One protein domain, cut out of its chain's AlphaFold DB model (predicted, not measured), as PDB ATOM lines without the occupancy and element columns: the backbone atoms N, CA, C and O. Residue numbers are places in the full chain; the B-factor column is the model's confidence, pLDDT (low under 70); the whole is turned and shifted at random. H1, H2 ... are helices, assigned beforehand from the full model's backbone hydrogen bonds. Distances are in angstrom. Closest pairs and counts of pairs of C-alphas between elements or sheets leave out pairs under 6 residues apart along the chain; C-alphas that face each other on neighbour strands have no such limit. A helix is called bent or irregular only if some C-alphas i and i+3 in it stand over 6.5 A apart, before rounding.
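Overview. This is residues 11 to 73 of the 408 residues of an uncharacterized protein of Lentinula edodes (UniProt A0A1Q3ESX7). Two helices make a lopsided, open V, with a short arm, H1, and a much longer arm, H2, joined at the point of the V by the three residues 27 to 29. From that point the arms spread, and H2 alone runs nearly the full length of the shape, far past the free end of H1. The printed part has 63 residues with two named helices, H1 then H2, and no named strand; the class is all helix. It is extended, with a radius of gyration of the C-alphas of 20.6 A, and its C-alphas span 65 by 28 by 6 A.

Arrangement. H1, residues 11 to 26, and H2, residues 30 to 73, form a helical hairpin with a tight link. They only just touch, with 3 pairs of C-alphas within 8 A, made by residues 25 to 26 of H1 and 33 to 36 of H2 alone. The closest C-alphas, those of Ile 25 and Gln 33, are 6.2 A apart. The helices run opposite ways at a steep tilt of 40 degrees, and their centres are 25.7 A apart. Residues 11 to 23 of H1 and 38 to 73 of H2 stand free. In H1 and H2 every O i to N i+4 pair is within hydrogen-bond range.

Along the chain. H1 begins at C-alpha 11, at (152.863, 214.757, 209.971), and measures 22.9 A from first to last C-alpha. H2 begins at C-alpha 30, at (160.327, 185.329, 211.328), and ends at C-alpha 73, at (139.271, 225.689, 166.656), 63.8 A away. Neither helix is bent.

Size, cuts and confidence. The two C-alphas farthest apart are those of Pro 29 and Ser 73, at 65.5 A. The first and last printed C-alphas, of Thr 11 and Ser 73, are 46.7 A apart. The printed part has no cut. The mean pLDDT of the printed part is 86.8, and residues 72 to 73 are under 70.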
ATOM      1  N   THR A  11     151.803 215.508 210.657       89.69
ATOM      2  CA  THR A  11     152.863 214.757 209.971       89.69
ATOM      3  C   THR A  11     153.749 214.033 210.978       89.69
ATOM      4  O   THR A  11     153.904 212.817 210.863       89.69
ATOM      5  N   ASP A  12     154.193 214.702 212.046       90.06
ATOM      6  CA  ASP A  12     155.002 214.073 213.104       90.06
ATOM      7  C   ASP A  12     154.278 212.884 213.750       90.06
ATOM      8  O   ASP A  12     154.863 211.828 214.000       90.06
ATOM      9  N   LYS A  13     152.966 213.018 213.979       89.62
ATOM     10  CA  LYS A  13     152.127 211.933 214.519       89.62
ATOM     11  C   LYS A  13     152.050 210.731 213.577       89.62
ATOM     12  O   LYS A  13     151.941 209.598 214.051       89.62
ATOM     13  N   ILE A  14     152.079 210.959 212.264       90.19
ATOM     14  CA  ILE A  14     152.079 209.894 211.253       90.19
ATOM     15  C   ILE A  14     153.442 209.200 211.228       90.19
ATOM     16  O   ILE A  14     153.481 207.974 211.334       90.19
ATOM     17  N   PHE A  15     154.540 209.958 211.185       89.88
ATOM     18  CA  PHE A  15     155.897 209.403 211.225       89.88
ATOM     19  C   PHE A  15     156.155 208.602 212.502       89.88
ATOM     20  O   PHE A  15     156.657 207.481 212.437       89.88
ATOM     21  N   TYR A  16     155.731 209.112 213.659       91.12
ATOM     22  CA  TYR A  16     155.867 208.397 214.928       91.12
ATOM     23  C   TYR A  16     155.078 207.084 214.942       91.12
ATOM     24  O   TYR A  16     155.599 206.047 215.355       91.12
ATOM     25  N   LYS A  17     153.832 207.090 214.443       90.69
ATOM     26  CA  LYS A  17     153.043 205.858 214.295       90.69
ATOM     27  C   LYS A  17     153.709 204.869 213.344       90.69
ATOM     28  O   LYS A  17     153.709 203.680 213.643       90.69
ATOM     29  N   PHE A  18     154.275 205.347 212.239       91.00
ATOM     30  CA  PHE A  18     154.992 204.506 211.287       91.00
ATOM     31  C   PHE A  18     156.212 203.842 211.937       91.00
ATOM     32  O   PHE A  18     156.346 202.621 211.880       91.00
ATOM     33  N   HIS A  19     157.033 204.616 212.650       90.38
ATOM     34  CA  HIS A  19     158.190 204.098 213.381       90.38
ATOM     35  C   HIS A  19     157.798 203.080 214.456       90.38
ATOM     36  O   HIS A  19     158.441 202.039 214.604       90.38
ATOM     37  N   LEU A  20     156.721 203.356 215.195       92.31
ATOM     38  CA  LEU A  20     156.208 202.440 216.208       92.31
ATOM     39  C   LEU A  20     155.742 201.119 215.582       92.31
ATOM     40  O   LEU A  20     156.052 200.051 216.108       92.31
ATOM     41  N   LEU A  21     155.048 201.185 214.442       87.69
ATOM     42  CA  LEU A  21     154.595 200.009 213.702       87.69
ATOM     43  C   LEU A  21     155.783 199.188 213.178       87.69
ATOM     44  O   LEU A  21     155.786 197.964 213.282       87.69
ATOM     45  N   GLN A  22     156.820 199.857 212.671       87.75
ATOM     46  CA  GLN A  22     158.032 199.205 212.175       87.75
ATOM     47  C   GLN A  22     158.765 198.453 213.295       87.75
ATOM     48  O   GLN A  22     159.140 197.294 213.124       87.75
ATOM     49  N   ASN A  23     158.878 199.064 214.478       89.62
ATOM     50  CA  ASN A  23     159.451 198.414 215.657       89.62
ATOM     51  C   ASN A  23     158.603 197.233 216.158       89.62
ATOM     52  O   ASN A  23     159.150 196.246 216.646       89.62
ATOM     53  N   GLN A  24     157.274 197.290 216.026       88.19
ATOM     54  CA  GLN A  24     156.414 196.145 216.343       88.19
ATOM     55  C   GLN A  24     156.629 194.982 215.368       88.19
ATOM     56  O   GLN A  24     156.701 193.835 215.805       88.19
ATOM     57  N   ILE A  25     156.797 195.268 214.073       84.06
ATOM     58  CA  ILE A  25     157.047 194.240 213.051       84.06
ATOM     59  C   ILE A  25     158.380 193.529 213.306       84.06
ATOM     60  O   ILE A  25     158.433 192.305 213.228       84.06
ATOM     61  N   LEU A  26     159.431 194.260 213.690       87.75
ATOM     62  CA  LEU A  26     160.751 193.682 213.980       87.75
ATOM     63  C   LEU A  26     160.763 192.707 215.170       87.75
ATOM     64  O   LEU A  26     161.671 191.886 215.274       87.75
ATOM     65  N   ASN A  27     159.757 192.761 216.045       91.00
ATOM     66  CA  ASN A  27     159.641 191.870 217.203       91.00
ATOM     67  C   ASN A  27     158.777 190.621 216.943       91.00
ATOM     68  O   ASN A  27     158.623 189.785 217.833       91.00
ATOM     69  N   LEU A  28     158.195 190.473 215.748       89.25
ATOM     70  CA  LEU A  28     157.416 189.286 215.389       89.25
ATOM     71  C   LEU A  28     158.331 188.083 215.085       89.25
ATOM     72  O   LEU A  28     159.470 188.274 214.661       89.25
ATOM     73  N   PRO A  29     157.854 186.834 215.242       93.50
ATOM     74  CA  PRO A  29     158.575 185.661 214.752       93.50
ATOM     75  C   PRO A  29     158.774 185.740 213.229       93.50
ATOM     76  O   PRO A  29     157.924 186.278 212.521       93.50
ATOM     77  N   HIS A  30     159.880 185.188 212.723       89.50
ATOM     78  CA  HIS A  30     160.327 185.329 211.328       89.50
ATOM     79  C   HIS A  30     159.226 185.048 210.282       89.50
ATOM     80  O   HIS A  30     159.048 185.818 209.339       89.50
ATOM     81  N   ASP A  31     158.414 184.010 210.484       89.81
ATOM     82  CA  ASP A  31     157.324 183.664 209.557       89.81
ATOM     83  C   ASP A  31     156.201 184.718 209.545       89.81
ATOM     84  O   ASP A  31     155.617 185.016 208.500       89.81
ATOM     85  N   ALA A  32     155.930 185.340 210.696       89.12
ATOM     86  CA  ALA A  32     154.979 186.442 210.803       89.12
ATOM     87  C   ALA A  32     155.551 187.747 210.225       89.12
ATOM     88  O   ALA A  32     154.798 188.519 209.631       89.12
ATOM     89  N   GLN A  33     156.867 187.970 210.324       88.25
ATOM     90  CA  GLN A  33     157.533 189.098 209.660       88.25
ATOM     91  C   GLN A  33     157.408 189.000 208.139       88.25
ATOM     92  O   GLN A  33     157.055 189.984 207.487       88.25
ATOM     93  N   TRP A  34     157.630 187.810 207.573       91.44
ATOM     94  CA  TRP A  34     157.490 187.585 206.134       91.44
ATOM     95  C   TRP A  34     156.060 187.850 205.649       91.44
ATOM     96  O   TRP A  34     155.855 188.544 204.648       91.44
ATOM     97  N   LEU A  35     155.056 187.358 206.383       94.62
ATOM     98  CA  LEU A  35     153.655 187.603 206.047       94.62
ATOM     99  C   LEU A  35     153.297 189.095 206.144       94.62
ATOM    100  O   LEU A  35     152.646 189.619 205.239       94.62
ATOM    101  N   ALA A  36     153.748 189.783 207.197       87.56
ATOM    102  CA  ALA A  36     153.527 191.217 207.375       87.56
ATOM    103  C   ALA A  36     154.175 192.035 206.245       87.56
ATOM    104  O   ALA A  36     153.532 192.917 205.677       87.56
ATOM    105  N   HIS A  37     155.409 191.700 205.852       87.50
ATOM    106  CA  HIS A  37     156.083 192.340 204.723       87.50
ATOM    107  C   HIS A  37     155.292 192.159 203.420       87.50
ATOM    108  O   HIS A  37     155.028 193.131 202.712       87.50
ATOM    109  N   ARG A  38     154.825 190.936 203.141       94.00
ATOM    110  CA  ARG A  38     154.019 190.638 201.947       94.00
ATOM    111  C   ARG A  38     152.686 191.392 201.933       94.00
ATOM    112  O   ARG A  38     152.232 191.818 200.874       94.00
ATOM    113  N   GLN A  39     152.056 191.575 203.092       93.19
ATOM    114  CA  GLN A  39     150.832 192.371 203.218       93.19
ATOM    115  C   GLN A  39     151.089 193.860 202.954       93.19
ATOM    116  O   GLN A  39     150.320 194.484 202.225       93.19
ATOM    117  N   ILE A  40     152.180 194.420 203.488       89.81
ATOM    118  CA  ILE A  40     152.575 195.816 203.234       89.81
ATOM    119  C   ILE A  40     152.834 196.035 201.742       89.81
ATOM    120  O   ILE A  40     152.359 197.014 201.166       89.81
ATOM    121  N   GLU A  41     153.546 195.110 201.105       93.06
ATOM    122  CA  GLU A  41     153.830 195.169 199.673       93.06
ATOM    123  C   GLU A  41     152.550 195.079 198.830       93.06
ATOM    124  O   GLU A  41     152.374 195.855 197.891       93.06
ATOM    125  N   ALA A  42     151.604 194.213 199.209       94.31
ATOM    126  CA  ALA A  42     150.307 194.109 198.542       94.31
ATOM    127  C   ALA A  42     149.483 195.406 198.645       94.31
ATOM    128  O   ALA A  42     148.884 195.832 197.656       94.31
ATOM    129  N   VAL A  43     149.476 196.061 199.812       93.94
ATOM    130  CA  VAL A  43     148.804 197.361 199.990       93.94
ATOM    131  C   VAL A  43     149.482 198.438 199.145       93.94
ATOM    132  O   VAL A  43     148.798 199.165 198.424       93.94
ATOM    133  N   ARG A  44     150.820 198.493 199.149       92.44
ATOM    134  CA  ARG A  44     151.588 199.436 198.321       92.44
ATOM    135  C   ARG A  44     151.300 199.246 196.829       92.44
ATOM    136  O   ARG A  44     151.101 200.228 196.117       92.44
ATOM    137  N   ALA A  45     151.225 198.001 196.359       93.94
ATOM    138  CA  ALA A  45     150.867 197.692 194.977       93.94
ATOM    139  C   ALA A  45     149.438 198.148 194.630       93.94
ATOM    140  O   ALA A  45     149.198 198.680 193.545       93.94
ATOM    141  N   LEU A  46     148.487 197.990 195.555       95.19
ATOM    142  CA  LEU A  46     147.104 198.429 195.361       95.19
ATOM    143  C   LEU A  46     146.979 199.960 195.299       95.19
ATOM    144  O   LEU A  46     146.242 200.483 194.459       95.19
ATOM    145  N   ASP A  47     147.722 200.683 196.136       93.25
ATOM    146  CA  ASP A  47     147.769 202.147 196.084       93.25
ATOM    147  C   ASP A  47     148.451 202.651 194.803       93.25
ATOM    148  O   ASP A  47     147.944 203.585 194.176       93.25
ATOM    149  N   ALA A  48     149.509 201.979 194.331       89.31
ATOM    150  CA  ALA A  48     150.131 202.279 193.040       89.31
ATOM    151  C   ALA A  48     149.145 202.102 191.867       89.31
ATOM    152  O   ALA A  48     149.050 202.971 190.997       89.31
ATOM    153  N   LEU A  49     148.340 201.032 191.872       93.62
ATOM    154  CA  LEU A  49     147.279 200.828 190.876       93.62
ATOM    155  C   LEU A  49     146.193 201.908 190.955       93.62
ATOM    156  O   LEU A  49     145.695 202.367 189.920       93.62
ATOM    157  N   ARG A  50     145.828 202.357 192.163       90.38
ATOM    158  CA  ARG A  50     144.867 203.456 192.340       90.38
ATOM    159  C   ARG A  50     145.418 204.767 191.772       90.38
ATOM    160  O   ARG A  50     144.693 205.451 191.047       90.38
ATOM    161  N   ALA A  51     146.685 205.081 192.040       86.56
ATOM    162  CA  ALA A  51     147.361 206.255 191.489       86.56
ATOM    163  C   ALA A  51     147.452 206.189 189.955       86.56
ATOM    164  O   ALA A  51     147.141 207.164 189.266       86.56
ATOM    165  N   GLN A  52     147.780 205.019 189.397       89.00
ATOM    166  CA  GLN A  52     147.800 204.805 187.950       89.00
ATOM    167  C   GLN A  52     146.414 205.019 187.328       89.00
ATOM    168  O   GLN A  52     146.296 205.702 186.311       89.00
ATOM    169  N   ARG A  53     145.349 204.499 187.950       87.50
ATOM    170  CA  ARG A  53     143.974 204.693 187.470       87.50
ATOM    171  C   ARG A  53     143.566 206.165 187.479       87.50
ATOM    172  O   ARG A  53     142.958 206.627 186.518       87.50
ATOM    173  N   GLN A  54     143.921 206.907 188.527       82.75
ATOM    174  CA  GLN A  54     143.679 208.352 188.582       82.75
ATOM    175  C   GLN A  54     144.443 209.090 187.480       82.75
ATOM    176  O   GLN A  54     143.869 209.937 186.796       82.75
ATOM    177  N   ARG A  55     145.704 208.719 187.236       81.88
ATOM    178  CA  ARG A  55     146.506 209.293 186.151       81.88
ATOM    179  C   ARG A  55     145.867 209.053 184.781       81.88
ATOM    180  O   ARG A  55     145.708 210.009 184.030       81.88
ATOM    181  N   ILE A  56     145.424 207.826 184.497       83.38
ATOM    182  CA  ILE A  56     144.755 207.483 183.231       83.38
ATOM    183  C   ILE A  56     143.470 208.301 183.051       83.38
ATOM    184  O   ILE A  56     143.278 208.892 181.992       83.38
ATOM    185  N   LEU A  57     142.631 208.409 184.089       77.31
ATOM    186  CA  LEU A  57     141.401 209.210 184.030       77.31
ATOM    187  C   LEU A  57     141.690 210.682 183.712       77.31
ATOM    188  O   LEU A  57     141.019 211.276 182.871       77.31
ATOM    189  N   THR A  58     142.717 211.265 184.336       80.12
ATOM    190  CA  THR A  58     143.092 212.664 184.066       80.12
ATOM    191  C   THR A  58     143.672 212.867 182.665       80.12
ATOM    192  O   THR A  58     143.447 213.910 182.051       80.12
ATOM    193  N   GLU A  59     144.398 211.884 182.126       78.06
ATOM    194  CA  GLU A  59     144.955 211.946 180.774       78.06
ATOM    195  C   GLU A  59     143.871 211.778 179.701       78.06
ATOM    196  O   GLU A  59     143.851 212.526 178.721       78.06
ATOM    197  N   GLU A  60     142.924 210.866 179.915       80.12
ATOM    198  CA  GLU A  60     141.768 210.676 179.039       80.12
ATOM    199  C   GLU A  60     140.843 211.901 179.050       80.12
ATOM    200  O   GLU A  60     140.459 212.392 177.986       80.12
ATOM    201  N   GLU A  61     140.563 212.473 180.225       84.06
ATOM    202  CA  GLU A  61     139.799 213.719 180.336       84.06
ATOM    203  C   GLU A  61     140.511 214.876 179.619       84.06
ATOM    204  O   GLU A  61     139.889 215.650 178.881       84.06
ATOM    205  N   LYS A  62     141.835 214.979 179.778       84.81
ATOM    206  CA  LYS A  62     142.643 215.980 179.075       84.81
ATOM    207  C   LYS A  62     142.583 215.783 177.558       84.81
ATOM    208  O   LYS A  62     142.416 216.767 176.835       84.81
ATOM    209  N   ARG A  63     142.644 214.540 177.076       85.06
ATOM    210  CA  ARG A  63     142.512 214.205 175.651       85.06
ATOM    211  C   ARG A  63     141.119 214.540 175.116       85.06
ATOM    212  O   ARG A  63     141.003 215.100 174.029       85.06
ATOM    213  N   ALA A  64     140.064 214.275 175.883       84.69
ATOM    214  CA  ALA A  64     138.698 214.645 175.518       84.69
ATOM    215  C   ALA A  64     138.522 216.173 175.431       84.69
ATOM    216  O   ALA A  64     137.909 216.676 174.483       84.69
ATOM    217  N   ARG A  65     139.110 216.929 176.371       78.88
ATOM    218  CA  ARG A  65     139.144 218.402 176.309       78.88
ATOM    219  C   ARG A  65     139.917 218.903 175.091       78.88
ATOM    220  O   ARG A  65     139.460 219.839 174.441       78.88
ATOM    221  N   GLU A  66     141.041 218.276 174.750       82.81
ATOM    222  CA  GLU A  66     141.831 218.625 173.566       82.81
ATOM    223  C   GLU A  66     141.064 218.364 172.262       82.81
ATOM    224  O   GLU A  66     141.013 219.244 171.408       82.81
ATOM    225  N   ILE A  67     140.389 217.219 172.127       83.06
ATOM    226  CA  ILE A  67     139.555 216.914 170.950       83.06
ATOM    227  C   ILE A  67     138.402 217.920 170.824       83.06
ATOM    228  O   ILE A  67     138.122 218.408 169.727       83.06
ATOM    229  N   ARG A  68     137.755 218.286 171.941       76.56
ATOM    230  CA  ARG A  68     136.720 219.334 171.956       76.56
ATOM    231  C   ARG A  68     137.296 220.696 171.544       76.56
ATOM    232  O   ARG A  68     136.666 221.405 170.765       76.56
ATOM    233  N   ALA A  69     138.492 221.046 172.015       74.38
ATOM    234  CA  ALA A  69     139.167 222.286 171.637       74.38
ATOM    235  C   ALA A  69     139.557 222.304 170.150       74.38
ATOM    236  O   ALA A  69     139.303 223.297 169.472       74.38
ATOM    237  N   GLN A  70     140.095 221.202 169.619       79.19
ATOM    238  CA  GLN A  70     140.446 221.075 168.202       79.19
ATOM    239  C   GLN A  70     139.208 221.199 167.309       79.19
ATOM    240  O   GLN A  70     139.207 221.989 166.361       79.19
ATOM    241  N   ARG A  71     138.117 220.506 167.665       71.94
ATOM    242  CA  ARG A  71     136.835 220.602 166.952       71.94
ATOM    243  C   ARG A  71     136.287 222.031 166.947       71.94
ATOM    244  O   ARG A  71     135.783 222.477 165.921       71.94
ATOM    245  N   ASN A  72     136.443 222.768 168.045       65.81
ATOM    246  CA  ASN A  72     136.019 224.166 168.119       65.81
ATOM    247  C   ASN A  72     136.980 225.130 167.393       65.81
ATOM    248  O   ASN A  72     136.537 226.153 166.879       65.81
ATOM    249  N   SER A  73     138.276 224.815 167.298       60.66
ATOM    250  CA  SER A  73     139.271 225.689 166.656       60.66
ATOM    251  C   SER A  73     139.218 225.707 165.125       60.66
ATOM    252  O   SER A  73     139.632 226.691 164.516       60.66
TER     253      SER A  73